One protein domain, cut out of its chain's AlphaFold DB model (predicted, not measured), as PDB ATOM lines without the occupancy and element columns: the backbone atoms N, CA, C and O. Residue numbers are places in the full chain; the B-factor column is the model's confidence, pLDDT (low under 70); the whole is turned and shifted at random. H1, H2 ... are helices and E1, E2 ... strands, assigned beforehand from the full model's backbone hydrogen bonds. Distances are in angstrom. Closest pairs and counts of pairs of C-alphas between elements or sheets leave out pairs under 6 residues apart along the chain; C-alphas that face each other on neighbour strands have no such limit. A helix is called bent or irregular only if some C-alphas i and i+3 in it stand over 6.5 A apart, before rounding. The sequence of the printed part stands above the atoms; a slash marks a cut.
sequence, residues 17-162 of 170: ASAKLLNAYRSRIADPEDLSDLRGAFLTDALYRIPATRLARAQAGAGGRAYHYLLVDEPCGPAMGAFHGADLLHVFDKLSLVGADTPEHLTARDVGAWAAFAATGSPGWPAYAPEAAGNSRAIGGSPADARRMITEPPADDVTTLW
ATOM      1  N   ALA A  17       7.673 -27.136 -60.538       77.62
ATOM      2  CA  ALA A  17       8.673 -26.111 -60.284       77.62
ATOM      3  C   ALA A  17       8.338 -25.314 -59.013       77.62
ATOM      4  O   ALA A  17       9.184 -25.209 -58.126       77.62
ATOM      5  N   SER A  18       7.092 -24.864 -58.863       81.00
ATOM      6  CA  SER A  18       6.600 -24.152 -57.680       81.00
ATOM      7  C   SER A  18       6.680 -25.016 -56.422       81.00
ATOM      8  O   SER A  18       7.099 -24.540 -55.369       81.00
ATOM      9  N   ALA A  19       6.356 -26.310 -56.526       87.12
ATOM     10  CA  ALA A  19       6.482 -27.246 -55.406       87.12
ATOM     11  C   ALA A  19       7.945 -27.458 -54.974       87.12
ATOM     12  O   ALA A  19       8.243 -27.498 -53.779       87.12
ATOM     13  N   LYS A  20       8.875 -27.566 -55.936       89.81
ATOM     14  CA  LYS A  20      10.315 -27.646 -55.646       89.81
ATOM     15  C   LYS A  20      10.822 -26.365 -54.998       89.81
ATOM     16  O   LYS A  20      11.532 -26.447 -54.003       89.81
ATOM     17  N   LEU A  21      10.428 -25.208 -55.524       89.62
ATOM     18  CA  LEU A  21      10.843 -23.918 -54.989       89.62
ATOM     19  C   LEU A  21      10.321 -23.704 -53.564       89.62
ATOM     20  O   LEU A  21      11.080 -23.308 -52.686       89.62
ATOM     21  N   LEU A  22       9.057 -24.041 -53.303       91.88
ATOM     22  CA  LEU A  22       8.483 -23.991 -51.957       91.88
ATOM     23  C   LEU A  22       9.245 -24.899 -50.980       91.88
ATOM     24  O   LEU A  22       9.581 -24.473 -49.877       91.88
ATOM     25  N   ASN A  23       9.558 -26.134 -51.380       93.56
ATOM     26  CA  ASN A  23      10.342 -27.048 -50.544       93.56
ATOM     27  C   ASN A  23      11.781 -26.560 -50.325       93.56
ATOM     28  O   ASN A  23      12.333 -26.774 -49.250       93.56
ATOM     29  N   ALA A  24      12.370 -25.872 -51.302       93.62
ATOM     30  CA  ALA A  24      13.666 -25.231 -51.139       93.62
ATOM     31  C   ALA A  24      13.605 -24.052 -50.145       93.62
ATOM     32  O   ALA A  24      14.543 -23.848 -49.386       93.62
ATOM     33  N   TYR A  25      12.498 -23.306 -50.061       94.56
ATOM     34  CA  TYR A  25      12.336 -22.298 -49.003       94.56
ATOM     35  C   TYR A  25      12.134 -22.892 -47.619       94.56
ATOM     36  O   TYR A  25      12.653 -22.351 -46.644       94.56
ATOM     37  N   ARG A  26      11.433 -24.022 -47.524       95.88
ATOM     38  CA  ARG A  26      11.271 -24.749 -46.261       95.88
ATOM     39  C   ARG A  26      12.599 -25.144 -45.621       95.88
ATOM     40  O   ARG A  26      12.660 -25.232 -44.404       95.88
ATOM     41  N   SER A  27      13.659 -25.352 -46.406       94.06
ATOM     42  CA  SER A  27      14.995 -25.648 -45.870       94.06
ATOM     43  C   SER A  27      15.789 -24.408 -45.434       94.06
ATOM     44  O   SER A  27      16.846 -24.559 -44.824       94.06
ATOM     45  N   ARG A  28      15.301 -23.191 -45.718       90.81
ATOM     46  CA  ARG A  28      15.954 -21.921 -45.354       90.81
ATOM     47  C   ARG A  28      15.423 -21.274 -44.077       90.81
ATOM     48  O   ARG A  28      16.047 -20.333 -43.593       90.81
ATOM     49  N   ILE A  29      14.289 -21.733 -43.562       92.56
ATOM     50  CA  ILE A  29      13.651 -21.167 -42.370       92.56
ATOM     51  C   ILE A  29      13.671 -22.166 -41.212       92.56
ATOM     52  O   ILE A  29      13.836 -23.367 -41.423       92.56
ATOM     53  N   ALA A  30      13.532 -21.664 -39.983       92.44
ATOM     54  CA  ALA A  30      13.634 -22.489 -38.779       92.44
ATOM     55  C   ALA A  30      12.431 -23.431 -38.598       92.44
ATOM     56  O   ALA A  30      12.625 -24.596 -38.248       92.44
ATOM     57  N   ASP A  31      11.216 -22.937 -38.851       94.88
ATOM     58  CA  ASP A  31       9.983 -23.728 -38.847       94.88
ATOM     59  C   ASP A  31       9.426 -23.844 -40.279       94.88
ATOM     60  O   ASP A  31       8.831 -22.891 -40.778       94.88
ATOM     61  N   PRO A  32       9.587 -24.998 -40.955       94.69
ATOM     62  CA  PRO A  32       9.102 -25.222 -42.319       94.69
ATOM     63  C   PRO A  32       7.593 -25.031 -42.533       94.69
ATOM     64  O   PRO A  32       7.152 -24.961 -43.685       94.69
ATOM     65  N   GLU A  33       6.796 -25.007 -41.463       95.94
ATOM     66  CA  GLU A  33       5.347 -24.814 -41.530       95.94
ATOM     67  C   GLU A  33       4.920 -23.371 -41.205       95.94
ATOM     68  O   GLU A  33       3.744 -23.030 -41.375       95.94
ATOM     69  N   ASP A  34       5.851 -22.491 -40.822       95.56
ATOM     70  CA  ASP A  34       5.564 -21.069 -40.641       95.56
ATOM     71  C   ASP A  34       5.408 -20.367 -42.001       95.56
ATOM     72  O   ASP A  34       6.361 -19.996 -42.693       95.56
ATOM     73  N   LEU A  35       4.150 -20.166 -42.396       94.44
ATOM     74  CA  LEU A  35       3.797 -19.508 -43.654       94.44
ATOM     75  C   LEU A  35       4.230 -18.035 -43.711       94.44
ATOM     76  O   LEU A  35       4.412 -17.507 -44.812       94.44
ATOM     77  N   SER A  36       4.364 -17.360 -42.565       92.50
ATOM     78  CA  SER A  36       4.820 -15.970 -42.508       92.50
ATOM     79  C   SER A  36       6.302 -15.889 -42.851       92.50
ATOM     80  O   SER A  36       6.678 -15.108 -43.731       92.50
ATOM     81  N   ASP A  37       7.118 -16.753 -42.249       92.75
ATOM     82  CA  ASP A  37       8.553 -16.837 -42.525       92.75
ATOM     83  C   ASP A  37       8.827 -17.324 -43.951       92.75
ATOM     84  O   ASP A  37       9.652 -16.733 -44.653       92.75
ATOM     85  N   LEU A  38       8.076 -18.319 -44.445       95.19
ATOM     86  CA  LEU A  38       8.159 -18.748 -45.849       95.19
ATOM     87  C   LEU A  38       7.879 -17.588 -46.806       95.19
ATOM     88  O   LEU A  38       8.626 -17.358 -47.761       95.19
ATOM     89  N   ARG A  39       6.801 -16.837 -46.552       93.62
ATOM     90  CA  ARG A  39       6.442 -15.671 -47.360       93.62
ATOM     91  C   ARG A  39       7.511 -14.582 -47.261       93.62
ATOM     92  O   ARG A  39       7.833 -13.969 -48.276       93.62
ATOM     93  N   GLY A  40       8.051 -14.339 -46.069       93.06
ATOM     94  CA  GLY A  40       9.115 -13.369 -45.822       93.06
ATOM     95  C   GLY A  40      10.398 -13.705 -46.579       93.06
ATOM     96  O   GLY A  40      10.939 -12.843 -47.275       93.06
ATOM     97  N   ALA A  41      10.835 -14.964 -46.527       93.12
ATOM     98  CA  ALA A  41      12.008 -15.451 -47.246       93.12
ATOM     99  C   ALA A  41      11.825 -15.347 -48.769       93.12
ATOM    100  O   ALA A  41      12.694 -14.812 -49.460       93.12
ATOM    101  N   PHE A  42      10.669 -15.777 -49.290       93.69
ATOM    102  CA  PHE A  42      10.352 -15.671 -50.717       93.69
ATOM    103  C   PHE A  42      10.344 -14.218 -51.203       93.69
ATOM    104  O   PHE A  42      10.979 -13.891 -52.205       93.69
ATOM    105  N   LEU A  43       9.644 -13.324 -50.497       93.12
ATOM    106  CA  LEU A  43       9.551 -11.919 -50.899       93.12
ATOM    107  C   LEU A  43      10.885 -11.181 -50.756       93.12
ATOM    108  O   LEU A  43      11.175 -10.314 -51.579       93.12
ATOM    109  N   THR A  44      11.705 -11.538 -49.764       93.19
ATOM    110  CA  THR A  44      13.069 -11.006 -49.618       93.19
ATOM    111  C   THR A  44      13.899 -11.272 -50.869       93.19
ATOM    112  O   THR A  44      14.521 -10.355 -51.411       93.19
ATOM    113  N   ASP A  45      13.870 -12.503 -51.372       93.06
ATOM    114  CA  ASP A  45      14.592 -12.859 -52.590       93.06
ATOM    115  C   ASP A  45      13.993 -12.216 -53.836       93.06
ATOM    116  O   ASP A  45      14.726 -11.613 -54.621       93.06
ATOM    117  N   ALA A  46      12.672 -12.328 -53.997       89.69
ATOM    118  CA  ALA A  46      11.968 -11.900 -55.197       89.69
ATOM    119  C   ALA A  46      12.037 -10.387 -55.423       89.69
ATOM    120  O   ALA A  46      12.168  -9.947 -56.565       89.69
ATOM    121  N   LEU A  47      11.935  -9.594 -54.352       90.62
ATOM    122  CA  LEU A  47      11.862  -8.136 -54.445       90.62
ATOM    123  C   LEU A  47      13.217  -7.449 -54.263       90.62
ATOM    124  O   LEU A  47      13.418  -6.376 -54.826       90.62
ATOM    125  N   TYR A  48      14.136  -8.038 -53.489       92.75
ATOM    126  CA  TYR A  48      15.360  -7.347 -53.070       92.75
ATOM    127  C   TYR A  48      16.633  -8.110 -53.429       92.75
ATOM    128  O   TYR A  48      17.413  -7.653 -54.266       92.75
ATOM    129  N   ARG A  49      16.863  -9.267 -52.801       92.62
ATOM    130  CA  ARG A  49      18.183  -9.914 -52.784       92.62
ATOM    131  C   ARG A  49      18.632 -10.371 -54.172       92.62
ATOM    132  O   ARG A  49      19.765 -10.092 -54.571       92.62
ATOM    133  N   ILE A  50      17.755 -11.034 -54.931       91.06
ATOM    134  CA  ILE A  50      18.098 -11.551 -56.264       91.06
ATOM    135  C   ILE A  50      18.238 -10.419 -57.289       91.06
ATOM    136  O   ILE A  50      19.284 -10.378 -57.948       91.06
ATOM    137  N   PRO A  51      17.288  -9.468 -57.415       91.19
ATOM    138  CA  PRO A  51      17.460  -8.320 -58.304       91.19
ATOM    139  C   PRO A  51      18.735  -7.512 -58.015       91.19
ATOM    140  O   PRO A  51      19.484  -7.200 -58.943       91.19
ATOM    141  N   ALA A  52      19.047  -7.235 -56.742       94.50
ATOM    142  CA  ALA A  52      20.266  -6.512 -56.363       94.50
ATOM    143  C   ALA A  52      21.543  -7.270 -56.766       94.50
ATOM    144  O   ALA A  52      22.467  -6.688 -57.343       94.50
ATOM    145  N   THR A  53      21.569  -8.587 -56.544       94.25
ATOM    146  CA  THR A  53      22.707  -9.440 -56.913       94.25
ATOM    147  C   THR A  53      22.891  -9.519 -58.434       94.25
ATOM    148  O   THR A  53      24.018  -9.459 -58.939       94.25
ATOM    149  N   ARG A  54      21.790  -9.605 -59.196       92.31
ATOM    150  CA  ARG A  54      21.814  -9.560 -60.669       92.31
ATOM    151  C   ARG A  54      22.357  -8.238 -61.182       92.31
ATOM    152  O   ARG A  54      23.213  -8.250 -62.063       92.31
ATOM    153  N   LEU A  55      21.918  -7.120 -60.605       95.50
ATOM    154  CA  LEU A  55      22.411  -5.795 -60.967       95.50
ATOM    155  C   LEU A  55      23.920  -5.675 -60.718       95.50
ATOM    156  O   LEU A  55      24.653  -5.224 -61.597       95.50
ATOM    157  N   ALA A  56      24.409  -6.141 -59.563       97.19
ATOM    158  CA  ALA A  56      25.839  -6.148 -59.257       97.19
ATOM    159  C   ALA A  56      26.641  -7.015 -60.248       97.19
ATOM    160  O   ALA A  56      27.699  -6.597 -60.726       97.19
ATOM    161  N   ARG A  57      26.118  -8.196 -60.612       95.75
ATOM    162  CA  ARG A  57      26.719  -9.080 -61.624       95.75
ATOM    163  C   ARG A  57      26.740  -8.439 -63.008       95.75
ATOM    164  O   ARG A  57      27.780  -8.490 -63.661       95.75
ATOM    165  N   ALA A  58      25.641  -7.830 -63.446       96.12
ATOM    166  CA  ALA A  58      25.557  -7.154 -64.738       96.12
ATOM    167  C   ALA A  58      26.542  -5.977 -64.817       96.12
ATOM    168  O   ALA A  58      27.290  -5.860 -65.785       96.12
ATOM    169  N   GLN A  59      26.612  -5.164 -63.757       97.75
ATOM    170  CA  GLN A  59      27.548  -4.046 -63.662       97.75
ATOM    171  C   GLN A  59      29.009  -4.510 -63.753       97.75
ATOM    172  O   GLN A  59      29.793  -3.918 -64.494       97.75
ATOM    173  N   ALA A  60      29.376  -5.577 -63.036       96.94
ATOM    174  CA  ALA A  60      30.716  -6.160 -63.110       96.94
ATOM    175  C   ALA A  60      31.006  -6.770 -64.496       96.94
ATOM    176  O   ALA A  60      32.078  -6.551 -65.057       96.94
ATOM    177  N   GLY A  61      30.041  -7.487 -65.083       96.00
ATOM    178  CA  GLY A  61      30.162  -8.099 -66.410       96.00
ATOM    179  C   GLY A  61      30.320  -7.083 -67.546       96.00
ATOM    180  O   GLY A  61      31.006  -7.359 -68.526       96.00
ATOM    181  N   ALA A  62      29.760  -5.882 -67.389       97.62
ATOM    182  CA  ALA A  62      29.939  -4.763 -68.315       97.62
ATOM    183  C   ALA A  62      31.289  -4.026 -68.150       97.62
ATOM    184  O   ALA A  62      31.526  -3.021 -68.820       97.62
ATOM    185  N   GLY A  63      32.173  -4.484 -67.254       97.06
ATOM    186  CA  GLY A  63      33.458  -3.842 -66.950       97.06
ATOM    187  C   GLY A  63      33.365  -2.682 -65.950       97.06
ATOM    188  O   GLY A  63      34.351  -1.979 -65.721       97.06
ATOM    189  N   GLY A  64      32.192  -2.469 -65.348       96.94
ATOM    190  CA  GLY A  64      31.982  -1.501 -64.278       96.94
ATOM    191  C   GLY A  64      32.461  -2.006 -62.915       96.94
ATOM    192  O   GLY A  64      32.870  -3.153 -62.743       96.94
ATOM    193  N   ARG A  65      32.386  -1.131 -61.905       96.81
ATOM    194  CA  ARG A  65      32.592  -1.502 -60.496       96.81
ATOM    195  C   ARG A  65      31.262  -1.515 -59.756       96.81
ATOM    196  O   ARG A  65      30.466  -0.590 -59.918       96.81
ATOM    197  N   ALA A  66      31.067  -2.531 -58.926       97.88
ATOM    198  CA  ALA A  66      29.967  -2.645 -57.976       97.88
ATOM    199  C   ALA A  66      30.520  -3.043 -56.602       97.88
ATOM    200  O   ALA A  66      31.566  -3.685 -56.514       97.88
ATOM    201  N   TYR A  67      29.807  -2.681 -55.541       97.44
ATOM    202  CA  TYR A  67      30.056  -3.144 -54.179       97.44
ATOM    203  C   TYR A  67      28.731  -3.663 -53.635       97.44
ATOM    204  O   TYR A  67      27.730  -2.954 -53.700       97.44
ATOM    205  N   HIS A  68      28.717  -4.900 -53.148       96.88
ATOM    206  CA  HIS A  68      27.501  -5.577 -52.706       96.88
ATOM    207  C   HIS A  68      27.561  -5.833 -51.199       96.88
ATOM    208  O   HIS A  68      28.634  -6.131 -50.662       96.88
ATOM    209  N   TYR A  69      26.427  -5.700 -50.514       94.62
ATOM    210  CA  TYR A  69      26.311  -6.013 -49.097       94.62
ATOM    211  C   TYR A  69      24.929  -6.590 -48.774       94.62
ATOM    212  O   TYR A  69      23.963  -6.327 -49.486       94.62
ATOM    213  N   LEU A  70      24.853  -7.349 -47.684       93.69
ATOM    214  CA  LEU A  70      23.618  -7.806 -47.058       93.69
ATOM    215  C   LEU A  70      23.565  -7.240 -45.637       93.69
ATOM    216  O   LEU A  70      24.501  -7.441 -44.858       93.69
ATOM    217  N   LEU A  71      22.487  -6.531 -45.303       92.94
ATOM    218  CA  LEU A  71      22.214  -6.156 -43.919       92.94
ATOM    219  C   LEU A  71      21.678  -7.386 -43.182       92.94
ATOM    220  O   LEU A  71      20.694  -7.983 -43.607       92.94
ATOM    221  N   VAL A  72      22.338  -7.747 -42.090       91.81
ATOM    222  CA  VAL A  72      21.949  -8.837 -41.185       91.81
ATOM    223  C   VAL A  72      21.737  -8.340 -39.756       91.81
ATOM    224  O   VAL A  72      21.491  -9.146 -38.868       91.81
ATOM    225  N   ASP A  73      21.876  -7.032 -39.520       91.75
ATOM    226  CA  ASP A  73      21.611  -6.441 -38.212       91.75
ATOM    227  C   ASP A  73      20.110  -6.347 -37.927       91.75
ATOM    228  O   ASP A  73      19.314  -6.031 -38.814       91.75
ATOM    229  N   GLU A  74      19.739  -6.580 -36.671       93.31
ATOM    230  CA  GLU A  74      18.348  -6.689 -36.225       93.31
ATOM    231  C   GLU A  74      18.065  -5.671 -35.106       93.31
ATOM    232  O   GLU A  74      17.833  -6.049 -33.956       93.31
ATOM    233  N   PRO A  75      18.071  -4.357 -35.401       92.06
ATOM    234  CA  PRO A  75      17.987  -3.315 -34.372       92.06
ATOM    235  C   PRO A  75      16.664  -3.333 -33.590       92.06
ATOM    236  O   PRO A  75      16.588  -2.816 -32.481       92.06
ATOM    237  N   CYS A  76      15.613  -3.941 -34.145       94.06
ATOM    238  CA  CYS A  76      14.315  -4.111 -33.485       94.06
ATOM    239  C   CYS A  76      14.117  -5.529 -32.911       94.06
ATOM    240  O   CYS A  76      12.991  -5.917 -32.593       94.06
ATOM    241  N   GLY A  77      15.201  -6.299 -32.787       92.50
ATOM    242  CA  GLY A  77      15.219  -7.659 -32.264       92.50
ATOM    243  C   GLY A  77      14.862  -8.746 -33.291       92.50
ATOM    244  O   GLY A  77      14.324  -8.458 -34.364       92.50
ATOM    245  N   PRO A  78      15.095 -10.021 -32.932       90.06
ATOM    246  CA  PRO A  78      15.009 -11.156 -33.856       90.06
ATOM    247  C   PRO A  78      13.595 -11.439 -34.366       90.06
ATOM    248  O   PRO A  78      13.426 -12.005 -35.437       90.06
ATOM    249  N   ALA A  79      12.562 -11.011 -33.635       88.75
ATOM    250  CA  ALA A  79      11.177 -11.134 -34.094       88.75
ATOM    251  C   ALA A  79      10.869 -10.234 -35.306       88.75
ATOM    252  O   ALA A  79       9.953 -10.526 -36.068       88.75
ATOM    253  N   MET A  80      11.607  -9.132 -35.468       90.81
ATOM    254  CA  MET A  80      11.502  -8.241 -36.628       90.81
ATOM    255  C   MET A  80      12.561  -8.555 -37.687       90.81
ATOM    256  O   MET A  80      12.343  -8.272 -38.866       90.81
ATOM    257  N   GLY A  81      13.700  -9.113 -37.269       91.06
ATOM    258  CA  GLY A  81      14.845  -9.386 -38.129       91.06
ATOM    259  C   GLY A  81      15.425  -8.124 -38.780       91.06
ATOM    260  O   GLY A  81      15.146  -6.988 -38.376       91.06
ATOM    261  N   ALA A  82      16.211  -8.322 -39.840       92.62
ATOM    262  CA  ALA A  82      16.729  -7.258 -40.703       92.62
ATOM    263  C   ALA A  82      15.661  -6.807 -41.725       92.62
ATOM    264  O   ALA A  82      15.751  -7.070 -42.925       92.62
ATOM    265  N   PHE A  83      14.593  -6.175 -41.233       93.88
ATOM    266  CA  PHE A  83      13.428  -5.800 -42.039       93.88
ATOM    267  C   PHE A  83      13.717  -4.695 -43.077       93.88
ATOM    268  O   PHE A  83      14.706  -3.962 -43.014       93.88
ATOM    269  N   HIS A  84      12.800  -4.525 -44.035       95.31
ATOM    270  CA  HIS A  84      12.902  -3.477 -45.051       95.31
ATOM    271  C   HIS A  84      12.905  -2.068 -44.434       95.31
ATOM    272  O   HIS A  84      11.931  -1.654 -43.805       95.31
ATOM    273  N   GLY A  85      13.983  -1.317 -44.667       93.44
ATOM    274  CA  GLY A  85      14.195   0.016 -44.104       93.44
ATOM    275  C   GLY A  85      14.991   0.031 -42.794       93.44
ATOM    276  O   GLY A  85      15.237   1.115 -42.264       93.44
ATOM    277  N   ALA A  86      15.418  -1.126 -42.272       93.19
ATOM    278  CA  ALA A  86      16.298  -1.187 -41.103       93.19
ATOM    279  C   ALA A  86      17.648  -0.487 -41.358       93.19
ATOM    280  O   ALA A  86      18.165   0.202 -40.482       93.19
ATOM    281  N   ASP A  87      18.175  -0.565 -42.582       90.69
ATOM    282  CA  ASP A  87      19.385   0.136 -43.028       90.69
ATOM    283  C   ASP A  87      19.297   1.656 -42.824       90.69
ATOM    284  O   ASP A  87      20.276   2.285 -42.418       90.69
ATOM    285  N   LEU A  88      18.115   2.248 -43.015       92.50
ATOM    286  CA  LEU A  88      17.886   3.682 -42.817       92.50
ATOM    287  C   LEU A  88      18.164   4.114 -41.371       92.50
ATOM    288  O   LEU A  88      18.614   5.242 -41.150       92.50
ATOM    289  N   LEU A  89      17.953   3.227 -40.392       92.12
ATOM    290  CA  LEU A  89      18.279   3.509 -38.993       92.12
ATOM    291  C   LEU A  89      19.785   3.722 -38.802       92.12
ATOM    292  O   LEU A  89      20.190   4.610 -38.046       92.12
ATOM    293  N   HIS A  90      20.610   2.975 -39.535       88.88
ATOM    294  CA  HIS A  90      22.065   3.103 -39.519       88.88
ATOM    295  C   HIS A  90      22.540   4.299 -40.348       88.88
ATOM    296  O   HIS A  90      23.318   5.120 -39.850       88.88
ATOM    297  N   VAL A  91      22.065   4.413 -41.597       88.19
ATOM    298  CA  VAL A  91      22.478   5.454 -42.557       88.19
ATOM    299  C   VAL A  91      22.207   6.851 -41.998       88.19
ATOM    300  O   VAL A  91      23.066   7.728 -42.084       88.19
ATOM    301  N   PHE A  92      21.032   7.057 -41.398       90.00
ATOM    302  CA  PHE A  92      20.553   8.378 -40.978       90.00
ATOM    303  C   PHE A  92      20.679   8.660 -39.479       90.00
ATOM    304  O   PHE A  92      20.113   9.647 -38.999       90.00
ATOM    305  N   ASP A  93      21.421   7.828 -38.745       89.56
ATOM    306  CA  ASP A  93      21.640   7.991 -37.302       89.56
ATOM    307  C   ASP A  93      20.338   8.004 -36.485       89.56
ATOM    308  O   ASP A  93      20.063   8.929 -35.716       89.56
ATOM    309  N   LYS A  94      19.473   7.013 -36.726       93.25
ATOM    310  CA  LYS A  94      18.134   6.915 -36.125       93.25
ATOM    311  C   LYS A  94      17.947   5.709 -35.208       93.25
ATOM    312  O   LYS A  94      16.828   5.477 -34.763       93.25
ATOM    313  N   LEU A  95      19.014   4.985 -34.864       92.81
ATOM    314  CA  LEU A  95      18.952   3.844 -33.937       92.81
ATOM    315  C   LEU A  95      18.343   4.208 -32.571       92.81
ATOM    316  O   LEU A  95      17.567   3.435 -32.016       92.81
ATOM    317  N   SER A  96      18.600   5.416 -32.064       95.00
ATOM    318  CA  SER A  96      18.013   5.893 -30.804       95.00
ATOM    319  C   SER A  96      16.486   6.051 -30.855       95.00
ATOM    320  O   SER A  96      15.838   5.979 -29.814       95.00
ATOM    321  N   LEU A  97      15.879   6.202 -32.044       95.88
ATOM    322  CA  LEU A  97      14.415   6.276 -32.185       95.88
ATOM    323  C   LEU A  97      13.720   4.952 -31.861       95.88
ATOM    324  O   LEU A  97      12.536   4.955 -31.534       95.88
ATOM    325  N   VAL A  98      14.447   3.839 -31.960       94.88
ATOM    326  CA  VAL A  98      13.952   2.494 -31.642       94.88
ATOM    327  C   VAL A  98      14.629   1.910 -30.397       94.88
ATOM    328  O   VAL A  98      14.419   0.746 -30.078       94.88
ATOM    329  N   GLY A  99      15.427   2.709 -29.676       95.12
ATOM    330  CA  GLY A  99      16.167   2.258 -28.492       95.12
ATOM    331  C   GLY A  99      17.285   1.254 -28.798       95.12
ATOM    332  O   GLY A  99      17.626   0.449 -27.936       95.12
ATOM    333  N   ALA A 100      17.830   1.283 -30.017       93.31
ATOM    334  CA  ALA A 100      18.846   0.351 -30.506       93.31
ATOM    335  C   ALA A 100      20.239   0.989 -30.631       93.31
ATOM    336  O   ALA A 100      21.094   0.489 -31.351       93.31
ATOM    337  N   ASP A 101      20.505   2.106 -29.958       91.06
ATOM    338  CA  ASP A 101      21.819   2.761 -29.907       91.06
ATOM    339  C   ASP A 101      22.802   2.043 -28.961       91.06
ATOM    340  O   ASP A 101      23.587   2.656 -28.235       91.06
ATOM    341  N   THR A 102      22.777   0.709 -28.978       89.06
ATOM    342  CA  THR A 102      23.705  -0.137 -28.231       89.06
ATOM    343  C   THR A 102      25.046  -0.240 -28.969       89.06
ATOM    344  O   THR A 102      25.101  -0.077 -30.193       89.06
ATOM    345  N   PRO A 103      26.160  -0.549 -28.274       85.38
ATOM    346  CA  PRO A 103      27.458  -0.742 -28.927       85.38
ATOM    347  C   PRO A 103      27.449  -1.784 -30.054       85.38
ATOM    348  O   PRO A 103      28.224  -1.655 -30.997       85.38
ATOM    349  N   GLU A 104      26.580  -2.792 -29.977       84.38
ATOM    350  CA  GLU A 104      26.415  -3.829 -31.000       84.38
ATOM    351  C   GLU A 104      25.928  -3.231 -32.332       84.38
ATOM    352  O   GLU A 104      26.675  -3.227 -33.314       84.38
ATOM    353  N   HIS A 105      24.755  -2.594 -32.345       87.25
ATOM    354  CA  HIS A 105      24.172  -1.996 -33.556       87.25
ATOM    355  C   HIS A 105      24.921  -0.739 -34.026       87.25
ATOM    356  O   HIS A 105      24.994  -0.435 -35.221       87.25
ATOM    357  N   LEU A 106      25.547  -0.004 -33.099       83.31
ATOM    358  CA  LEU A 106      26.448   1.096 -33.444       83.31
ATOM    359  C   LEU A 106      27.742   0.603 -34.100       83.31
ATOM    360  O   LEU A 106      28.324   1.337 -34.891       83.31
ATOM    361  N   THR A 107      28.191  -0.622 -33.822       76.00
ATOM    362  CA  THR A 107      29.332  -1.220 -34.536       76.00
ATOM    363  C   THR A 107      28.916  -1.702 -35.925       76.00
ATOM    364  O   THR A 107      29.692  -1.576 -36.872       76.00
ATOM    365  N   ALA A 108      27.676  -2.182 -36.075       71.56
ATOM    366  CA  ALA A 108      27.077  -2.496 -37.374       71.56
ATOM    367  C   ALA A 108      26.872  -1.256 -38.260       71.56
ATOM    368  O   ALA A 108      26.758  -1.372 -39.479       71.56
ATOM    369  N   ARG A 109      26.853  -0.057 -37.666       66.56
ATOM    370  CA  ARG A 109      26.787   1.225 -38.368       66.56
ATOM    371  C   ARG A 109      28.062   1.449 -39.191       66.56
ATOM    372  O   ARG A 109      28.945   2.216 -38.813       66.56
ATOM    373  N   ASP A 110      28.119   0.863 -40.384       67.38
ATOM    374  CA  ASP A 110      29.175   1.113 -41.373       67.38
ATOM    375  C   ASP A 110      28.957   2.467 -42.092       67.38
ATOM    376  O   ASP A 110      29.134   2.610 -43.301       67.38
ATOM    377  N   VAL A 111      28.567   3.512 -41.341       63.09
ATOM    378  CA  VAL A 111      28.472   4.896 -41.847       63.09
ATOM    379  C   VAL A 111      29.813   5.361 -42.405       63.09
ATOM    380  O   VAL A 111      29.844   6.139 -43.360       63.09
ATOM    381  N   GLY A 112      30.917   4.822 -41.879       73.31
ATOM    382  CA  GLY A 112      32.244   4.986 -42.459       73.31
ATOM    383  C   GLY A 112      32.312   4.504 -43.910       73.31
ATOM    384  O   GLY A 112      32.807   5.243 -44.755       73.31
ATOM    385  N   ALA A 113      31.775   3.325 -44.229       87.31
ATOM    386  CA  ALA A 113      31.782   2.801 -45.588       87.31
ATOM    387  C   ALA A 113      30.904   3.589 -46.563       87.31
ATOM    388  O   ALA A 113      31.351   3.873 -47.677       87.31
ATOM    389  N   TRP A 114      29.686   3.985 -46.177       88.88
ATOM    390  CA  TRP A 114      28.839   4.797 -47.063       88.88
ATOM    391  C   TRP A 114      29.459   6.173 -47.331       88.88
ATOM    392  O   TRP A 114      29.521   6.606 -48.484       88.88
ATOM    393  N   ALA A 115      29.989   6.831 -46.295       88.31
ATOM    394  CA  ALA A 115      30.694   8.100 -46.448       88.31
ATOM    395  C   ALA A 115      31.977   7.946 -47.287       88.31
ATOM    396  O   ALA A 115      32.238   8.764 -48.170       88.31
ATOM    397  N   ALA A 116      32.755   6.880 -47.067       90.75
ATOM    398  CA  ALA A 116      33.958   6.585 -47.842       90.75
ATOM    399  C   ALA A 116      33.638   6.324 -49.318       90.75
ATOM    400  O   ALA A 116      34.337   6.838 -50.195       90.75
ATOM    401  N   PHE A 117      32.555   5.596 -49.609       93.69
ATOM    402  CA  PHE A 117      32.101   5.371 -50.977       93.69
ATOM    403  C   PHE A 117      31.688   6.678 -51.655       93.69
ATOM    404  O   PHE A 117      32.131   6.939 -52.769       93.69
ATOM    405  N   ALA A 118      30.916   7.534 -50.980       93.25
ATOM    406  CA  ALA A 118      30.540   8.838 -51.522       93.25
ATOM    407  C   ALA A 118      31.761   9.737 -51.794       93.25
ATOM    408  O   ALA A 118      31.800  10.440 -52.802       93.25
ATOM    409  N   ALA A 119      32.772   9.701 -50.920       95.88
ATOM    410  CA  ALA A 119      33.965  10.536 -51.037       95.88
ATOM    411  C   ALA A 119      34.991  10.019 -52.061       95.88
ATOM    412  O   ALA A 119      35.681  10.814 -52.695       95.88
ATOM    413  N   THR A 120      35.137   8.698 -52.198       96.12
ATOM    414  CA  THR A 120      36.274   8.085 -52.917       96.12
ATOM    415  C   THR A 120      35.872   7.062 -53.977       96.12
ATOM    416  O   THR A 120      36.710   6.612 -54.757       96.12
ATOM    417  N   GLY A 121      34.604   6.657 -54.007       95.19
ATOM    418  CA  GLY A 121      34.123   5.546 -54.822       95.19
ATOM    419  C   GLY A 121      34.492   4.161 -54.282       95.19
ATOM    420  O   GLY A 121      34.255   3.182 -54.986       95.19
ATOM    421  N   SER A 122      35.060   4.056 -53.073       95.00
ATOM    422  CA  SER A 122      35.374   2.786 -52.404       95.00
ATOM    423  C   SER A 122      34.839   2.770 -50.966       95.00
ATOM    424  O   SER A 122      35.186   3.655 -50.184       95.00
ATOM    425  N   PRO A 123      34.043   1.759 -50.574       93.81
ATOM    426  CA  PRO A 123      33.538   1.617 -49.210       93.81
ATOM    427  C   PRO A 123      34.553   0.959 -48.256       93.81
ATOM    428  O   PRO A 123      34.262   0.761 -47.081       93.81
ATOM    429  N   GLY A 124      35.743   0.584 -48.743       91.94
ATOM    430  CA  GLY A 124      36.784  -0.055 -47.929       91.94
ATOM    431  C   GLY A 124      36.746  -1.589 -47.895       91.94
ATOM    432  O   GLY A 124      37.502  -2.190 -47.134       91.94
ATOM    433  N   TRP A 125      35.922  -2.230 -48.729       94.00
ATOM    434  CA  TRP A 125      35.978  -3.672 -49.007       94.00
ATOM    435  C   TRP A 125      36.156  -3.947 -50.510       94.00
ATOM    436  O   TRP A 125      36.007  -3.022 -51.314       94.00
ATOM    437  N   PRO A 126      36.522  -5.180 -50.911       96.06
ATOM    438  CA  PRO A 126      36.729  -5.521 -52.317       96.06
ATOM    439  C   PRO A 126      35.493  -5.259 -53.186       96.06
ATOM    440  O   PRO A 126      34.359  -5.415 -52.736       96.06
ATOM    441  N   ALA A 127      35.710  -4.879 -54.446       97.50
ATOM    442  CA  ALA A 127      34.624  -4.791 -55.417       97.50
ATOM    443  C   ALA A 127      33.982  -6.172 -55.632       97.50
ATOM    444  O   ALA A 127      34.657  -7.199 -55.552       97.50
ATOM    445  N   TYR A 128      32.683  -6.176 -55.925       98.06
ATOM    446  CA  TYR A 128      31.917  -7.381 -56.200       98.06
ATOM    447  C   TYR A 128      32.523  -8.139 -57.386       98.06
ATOM    448  O   TYR A 128      32.659  -7.598 -58.486       98.06
ATOM    449  N   ALA A 129      32.858  -9.403 -57.150       96.94
ATOM    450  CA  ALA A 129      33.328 -10.341 -58.156       96.94
ATOM    451  C   ALA A 129      32.381 -11.553 -58.142       96.94
ATOM    452  O   ALA A 129      32.360 -12.264 -57.136       96.94
ATOM    453  N   PRO A 130      31.594 -11.798 -59.211       93.50
ATOM    454  CA  PRO A 130      30.519 -12.793 -59.196       93.50
ATOM    455  C   PRO A 130      30.944 -14.186 -58.722       93.50
ATOM    456  O   PRO A 130      30.216 -14.806 -57.957       93.50
ATOM    457  N   GLU A 131      32.137 -14.632 -59.123       92.75
ATOM    458  CA  GLU A 131      32.640 -15.982 -58.838       92.75
ATOM    459  C   GLU A 131      33.519 -16.066 -57.581       92.75
ATOM    460  O   GLU A 131      34.066 -17.123 -57.267       92.75
ATOM    461  N   ALA A 132      33.706 -14.957 -56.859       93.94
ATOM    462  CA  ALA A 132      34.517 -14.958 -55.650       93.94
ATOM    463  C   ALA A 132      33.727 -15.498 -54.451       93.94
ATOM    464  O   ALA A 132      32.606 -15.068 -54.174       93.94
ATOM    465  N   ALA A 133      34.363 -16.369 -53.665       93.56
ATOM    466  CA  ALA A 133      33.914 -16.611 -52.299       93.56
ATOM    467  C   ALA A 133      34.052 -15.308 -51.492       93.56
ATOM    468  O   ALA A 133      35.093 -14.653 -51.554       93.56
ATOM    469  N   GLY A 134      33.013 -14.919 -50.748       95.19
ATOM    470  CA  GLY A 134      33.026 -13.646 -50.024       95.19
ATOM    471  C   GLY A 134      32.887 -12.423 -50.939       95.19
ATOM    472  O   GLY A 134      33.581 -11.428 -50.742       95.19
ATOM    473  N   ASN A 135      32.028 -12.489 -51.959       96.56
ATOM    474  CA  ASN A 135      31.799 -11.383 -52.894       96.56
ATOM    475  C   ASN A 135      30.986 -10.211 -52.307       96.56
ATOM    476  O   ASN A 135      30.879  -9.166 -52.949       96.56
ATOM    477  N   SER A 136      30.433 -10.359 -51.100       96.44
ATOM    478  CA  SER A 136      29.517  -9.396 -50.484       96.44
ATOM    479  C   SER A 136      29.853  -9.139 -49.024       96.44
ATOM    480  O   SER A 136      30.285 -10.040 -48.311       96.44
ATOM    481  N   ARG A 137      29.645  -7.913 -48.548       94.38
ATOM    482  CA  ARG A 137      29.837  -7.564 -47.134       94.38
ATOM    483  C   ARG A 137      28.589  -7.925 -46.322       94.38
ATOM    484  O   ARG A 137      27.496  -7.527 -46.702       94.38
ATOM    485  N   ALA A 138      28.731  -8.626 -45.202       92.50
ATOM    486  CA  ALA A 138      27.670  -8.682 -44.197       92.50
ATOM    487  C   ALA A 138      27.785  -7.449 -43.287       92.50
ATOM    488  O   ALA A 138      28.875  -7.150 -42.791       92.50
ATOM    489  N   ILE A 139      26.686  -6.721 -43.101       90.38
ATOM    490  CA  ILE A 139      26.602  -5.567 -42.198       90.38
ATOM    491  C   ILE A 139      25.687  -5.950 -41.038       90.38
ATOM    492  O   ILE A 139      24.498  -6.167 -41.252       90.38
ATOM    493  N   GLY A 140      26.239  -6.060 -39.831       85.00
ATOM    494  CA  GLY A 140      25.519  -6.540 -38.648       85.00
ATOM    495  C   GLY A 140      26.205  -7.708 -37.951       85.00
ATOM    496  O   GLY A 140      27.243  -8.195 -38.405       85.00
ATOM    497  N   GLY A 141      25.596  -8.156 -36.853       71.88
ATOM    498  CA  GLY A 141      26.114  -9.224 -36.000       71.88
ATOM    499  C   GLY A 141      27.074  -8.730 -34.915       71.88
ATOM    500  O   GLY A 141      27.228  -7.533 -34.675       71.88
ATOM    501  N   SER A 142      27.740  -9.677 -34.249       69.75
ATOM    502  CA  SER A 142      28.703  -9.377 -33.185       69.75
ATOM    503  C   SER A 142      29.833  -8.467 -33.695       69.75
ATOM    504  O   SER A 142      30.252  -8.609 -34.844       69.75
ATOM    505  N   PRO A 143      30.435  -7.601 -32.853       69.31
ATOM    506  CA  PRO A 143      31.621  -6.822 -33.223       69.31
ATOM    507  C   PRO A 143      32.770  -7.644 -33.836       69.31
ATOM    508  O   PRO A 143      33.557  -7.120 -34.624       69.31
ATOM    509  N   ALA A 144      32.861  -8.939 -33.511       72.50
ATOM    510  CA  ALA A 144      33.824  -9.862 -34.114       72.50
ATOM    511  C   ALA A 144      33.599 -10.082 -35.627       72.50
ATOM    512  O   ALA A 144      34.552 -10.356 -36.355       72.50
ATOM    513  N   ASP A 145      32.367  -9.902 -36.105       75.25
ATOM    514  CA  ASP A 145      31.943 -10.094 -37.492       75.25
ATOM    515  C   ASP A 145      31.907  -8.788 -38.298       75.25
ATOM    516  O   ASP A 145      31.529  -8.798 -39.468       75.25
ATOM    517  N   ALA A 146      32.361  -7.661 -37.735       72.50
ATOM    518  CA  ALA A 146      32.209  -6.337 -38.347       72.50
ATOM    519  C   ALA A 146      32.770  -6.226 -39.780       72.50
ATOM    520  O   ALA A 146      32.342  -5.363 -40.543       72.50
ATOM    521  N   ARG A 147      33.726  -7.082 -40.173       82.69
ATOM    522  CA  ARG A 147      34.335  -7.130 -41.521       82.69
ATOM    523  C   ARG A 147      34.016  -8.408 -42.300       82.69
ATOM    524  O   ARG A 147      34.697  -8.714 -43.278       82.69
ATOM    525  N   ARG A 148      33.023  -9.175 -41.855       90.81
ATOM    526  CA  ARG A 148      32.686 -10.474 -42.428       90.81
ATOM    527  C   ARG A 148      32.235 -10.320 -43.880       90.81
ATOM    528  O   ARG A 148      31.277  -9.613 -44.182       90.81
ATOM    529  N   MET A 149      32.917 -11.028 -44.774       94.12
ATOM    530  CA  MET A 149      32.473 -11.210 -46.152       94.12
ATOM    531  C   MET A 149      31.670 -12.510 -46.257       94.12
ATOM    532  O   MET A 149      32.015 -13.515 -45.632       94.12
ATOM    533  N   ILE A 150      30.605 -12.482 -47.047       94.88
ATOM    534  CA  ILE A 150      29.716 -13.604 -47.351       94.88
ATOM    535  C   ILE A 150      29.582 -13.760 -48.868       94.88
ATOM    536  O   ILE A 150      29.894 -12.845 -49.633       94.88
ATOM    537  N   THR A 151      29.148 -14.936 -49.306       95.50
ATOM    538  CA  THR A 151      28.907 -15.214 -50.724       95.50
ATOM    539  C   THR A 151      27.434 -15.003 -51.037       95.50
ATOM    540  O   THR A 151      26.585 -15.669 -50.449       95.50
ATOM    541  N   GLU A 152      27.154 -14.097 -51.972       94.00
ATOM    542  CA  GLU A 152      25.820 -13.834 -52.503       94.00
ATOM    543  C   GLU A 152      25.746 -14.135 -54.012       94.00
ATOM    544  O   GLU A 152      26.661 -13.782 -54.759       94.00
ATOM    545  N   PRO A 153      24.662 -14.765 -54.487       90.19
ATOM    546  CA  PRO A 153      23.615 -15.343 -53.658       90.19
ATOM    547  C   PRO A 153      24.156 -16.629 -52.973       90.19
ATOM    548  O   PRO A 153      25.188 -17.160 -53.400       90.19
ATOM    549  N   PRO A 154      23.536 -17.124 -51.891       89.38
ATOM    550  CA  PRO A 154      24.031 -18.298 -51.179       89.38
ATOM    551  C   PRO A 154      23.940 -19.543 -52.070       89.38
ATOM    552  O   PRO A 154      23.025 -19.680 -52.883       89.38
ATOM    553  N   ALA A 155      24.890 -20.465 -51.922       86.00
ATOM    554  CA  ALA A 155      24.862 -21.726 -52.654       86.00
ATOM    555  C   ALA A 155      23.820 -22.668 -52.027       86.00
ATOM    556  O   ALA A 155      24.109 -23.329 -51.030       86.00
ATOM    557  N   ASP A 156      22.612 -22.701 -52.594       87.75
ATOM    558  CA  ASP A 156      21.509 -23.547 -52.140       87.75
ATOM    559  C   ASP A 156      20.498 -23.870 -53.260       87.75
ATOM    560  O   ASP A 156      20.626 -23.451 -54.415       87.75
ATOM    561  N   ASP A 157      19.486 -24.666 -52.914       87.00
ATOM    562  CA  ASP A 157      18.481 -25.136 -53.867       87.00
ATOM    563  C   ASP A 157      17.607 -23.993 -54.401       87.00
ATOM    564  O   ASP A 157      17.211 -24.014 -55.564       87.00
ATOM    565  N   VAL A 158      17.330 -22.965 -53.593       87.38
ATOM    566  CA  VAL A 158      16.500 -21.829 -54.019       87.38
ATOM    567  C   VAL A 158      17.204 -21.034 -55.113       87.38
ATOM    568  O   VAL A 158      16.579 -20.715 -56.123       87.38
ATOM    569  N   THR A 159      18.501 -20.743 -54.966       82.38
ATOM    570  CA  THR A 159      19.242 -19.992 -55.995       82.38
ATOM    571  C   THR A 159      19.382 -20.770 -57.296       82.38
ATOM    572  O   THR A 159      19.360 -20.167 -58.368       82.38
ATOM    573  N   THR A 160      19.450 -22.100 -57.215       83.44
ATOM    574  CA  THR A 160      19.477 -22.992 -58.386       83.44
ATOM    575  C   THR A 160      18.128 -23.049 -59.110       83.44
ATOM    576  O   THR A 160      18.082 -23.201 -60.330       83.44
ATOM    577  N   LEU A 161      17.025 -22.937 -58.368       85.69
ATOM    578  CA  LEU A 161      15.664 -23.028 -58.900       85.69
ATOM    579  C   LEU A 161      15.093 -21.677 -59.352       85.69
ATOM    580  O   LEU A 161      14.046 -21.664 -60.002       85.69
ATOM    581  N   TRP A 162      15.744 -20.553 -59.029       81.19
ATOM    582  CA  TRP A 162      15.242 -19.236 -59.413       81.19
ATOM    583  C   TRP A 162      15.308 -19.033 -60.932       81.19
ATOM    584  O   TRP A 162      16.384 -19.176 -61.521       81.19
TER     585      TRP A 162
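AT A GLANCE: This is residues 17 to 162 of the 170 residues of the protein "COesterase domain-containing protein" of Streptomyces variegatus (UniProt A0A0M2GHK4). A short parallel pair of strands, E1 and E2, makes the middle of the body, with the long helix H2, bent but with its two arms at only 26 degrees, on one side and the short helices H3 to H6 on the other. Beyond H2, H1 and H7 pack together at one end of the longest axis, and H6 lies toward the other end; long links fill much of the rest. The printed part has 146 residues, with seven named helices and two named strands in the order H1, H2, E1, H3, H4, H5, H6, E2, H7. Its class is mostly helix. It is compact, with a radius of gyration of the C-alphas of 16.2 A and spans of 46 by 42 by 24 A.

IN THESE COORDINATES: Find C-alpha 69 at (26.311, -6.013, -49.097), where E1, residues 69 to 71, begins; its partner E2 is residues 136 to 139. H2, residues 35 to 61, was assigned as one helix by its hydrogen bonds but is bent, with C-alphas 47 and 50 standing 7.3 A apart. Its arms are H2a, residues 35 to 47 and 17.6 A long, and H2b, residues 50 to 61 and 16.1 A long. H1, residues 17 to 26, runs 14.3 A from C-alpha 17 at (8.673, -26.111, -60.284). Look next for H3 at residues 86 to 91, H4 at 95 to 98, H5 at 103 to 108, and H6 at 111 to 120, which is 13.9 A long. H7, residues 157 to 161, ends at (15.664, -23.028, -58.900).

HOW THE PARTS SIT: Start at E1 and E2, parallel at 27 degrees, where N 70 and O 137 are 2.8 A apart, within hydrogen-bond range. E1, H3 to H6 and E2 form a strand-helix-strand unit, two parallel neighbour strands with helices between. Residues 136 to 137 of E2 also pair antiparallel with residues 149 to 150. H3 and H6 only just touch, with 3 pairs of C-alphas within 8 A, the closest being Val 91 and Val 111 at 6.1 A. H4 and H5 are each close to H3 but not clearly touching it. H2a touches H1 with residues 38 to 42 alone, at a steep tilt of 66 degrees, opposite ways; the closest C-alphas, of Tyr 25 and Leu 38, are 6.3 A apart. H1 touches H7, closest at the C-alphas of Ala 24 and Val 158, 5.3 A. H2b is apart from E2 and H7. Every O i to N i+4 pair is within hydrogen-bond range in H1, H2a, H2b, H5, H6 and H7; H3 has 1 of 2, and H4 is too short for one.

THE WHOLE: The C-alphas farthest apart, of Ala 19 and Ala 119, are 46.9 A apart. The printed part has no cut. The links E1 to H3, H6 to E2 and E2 to H7 are long. The mean pLDDT of the printed part is 90.5; look for values under 70 at residues 109 to 111 and 142 to 143.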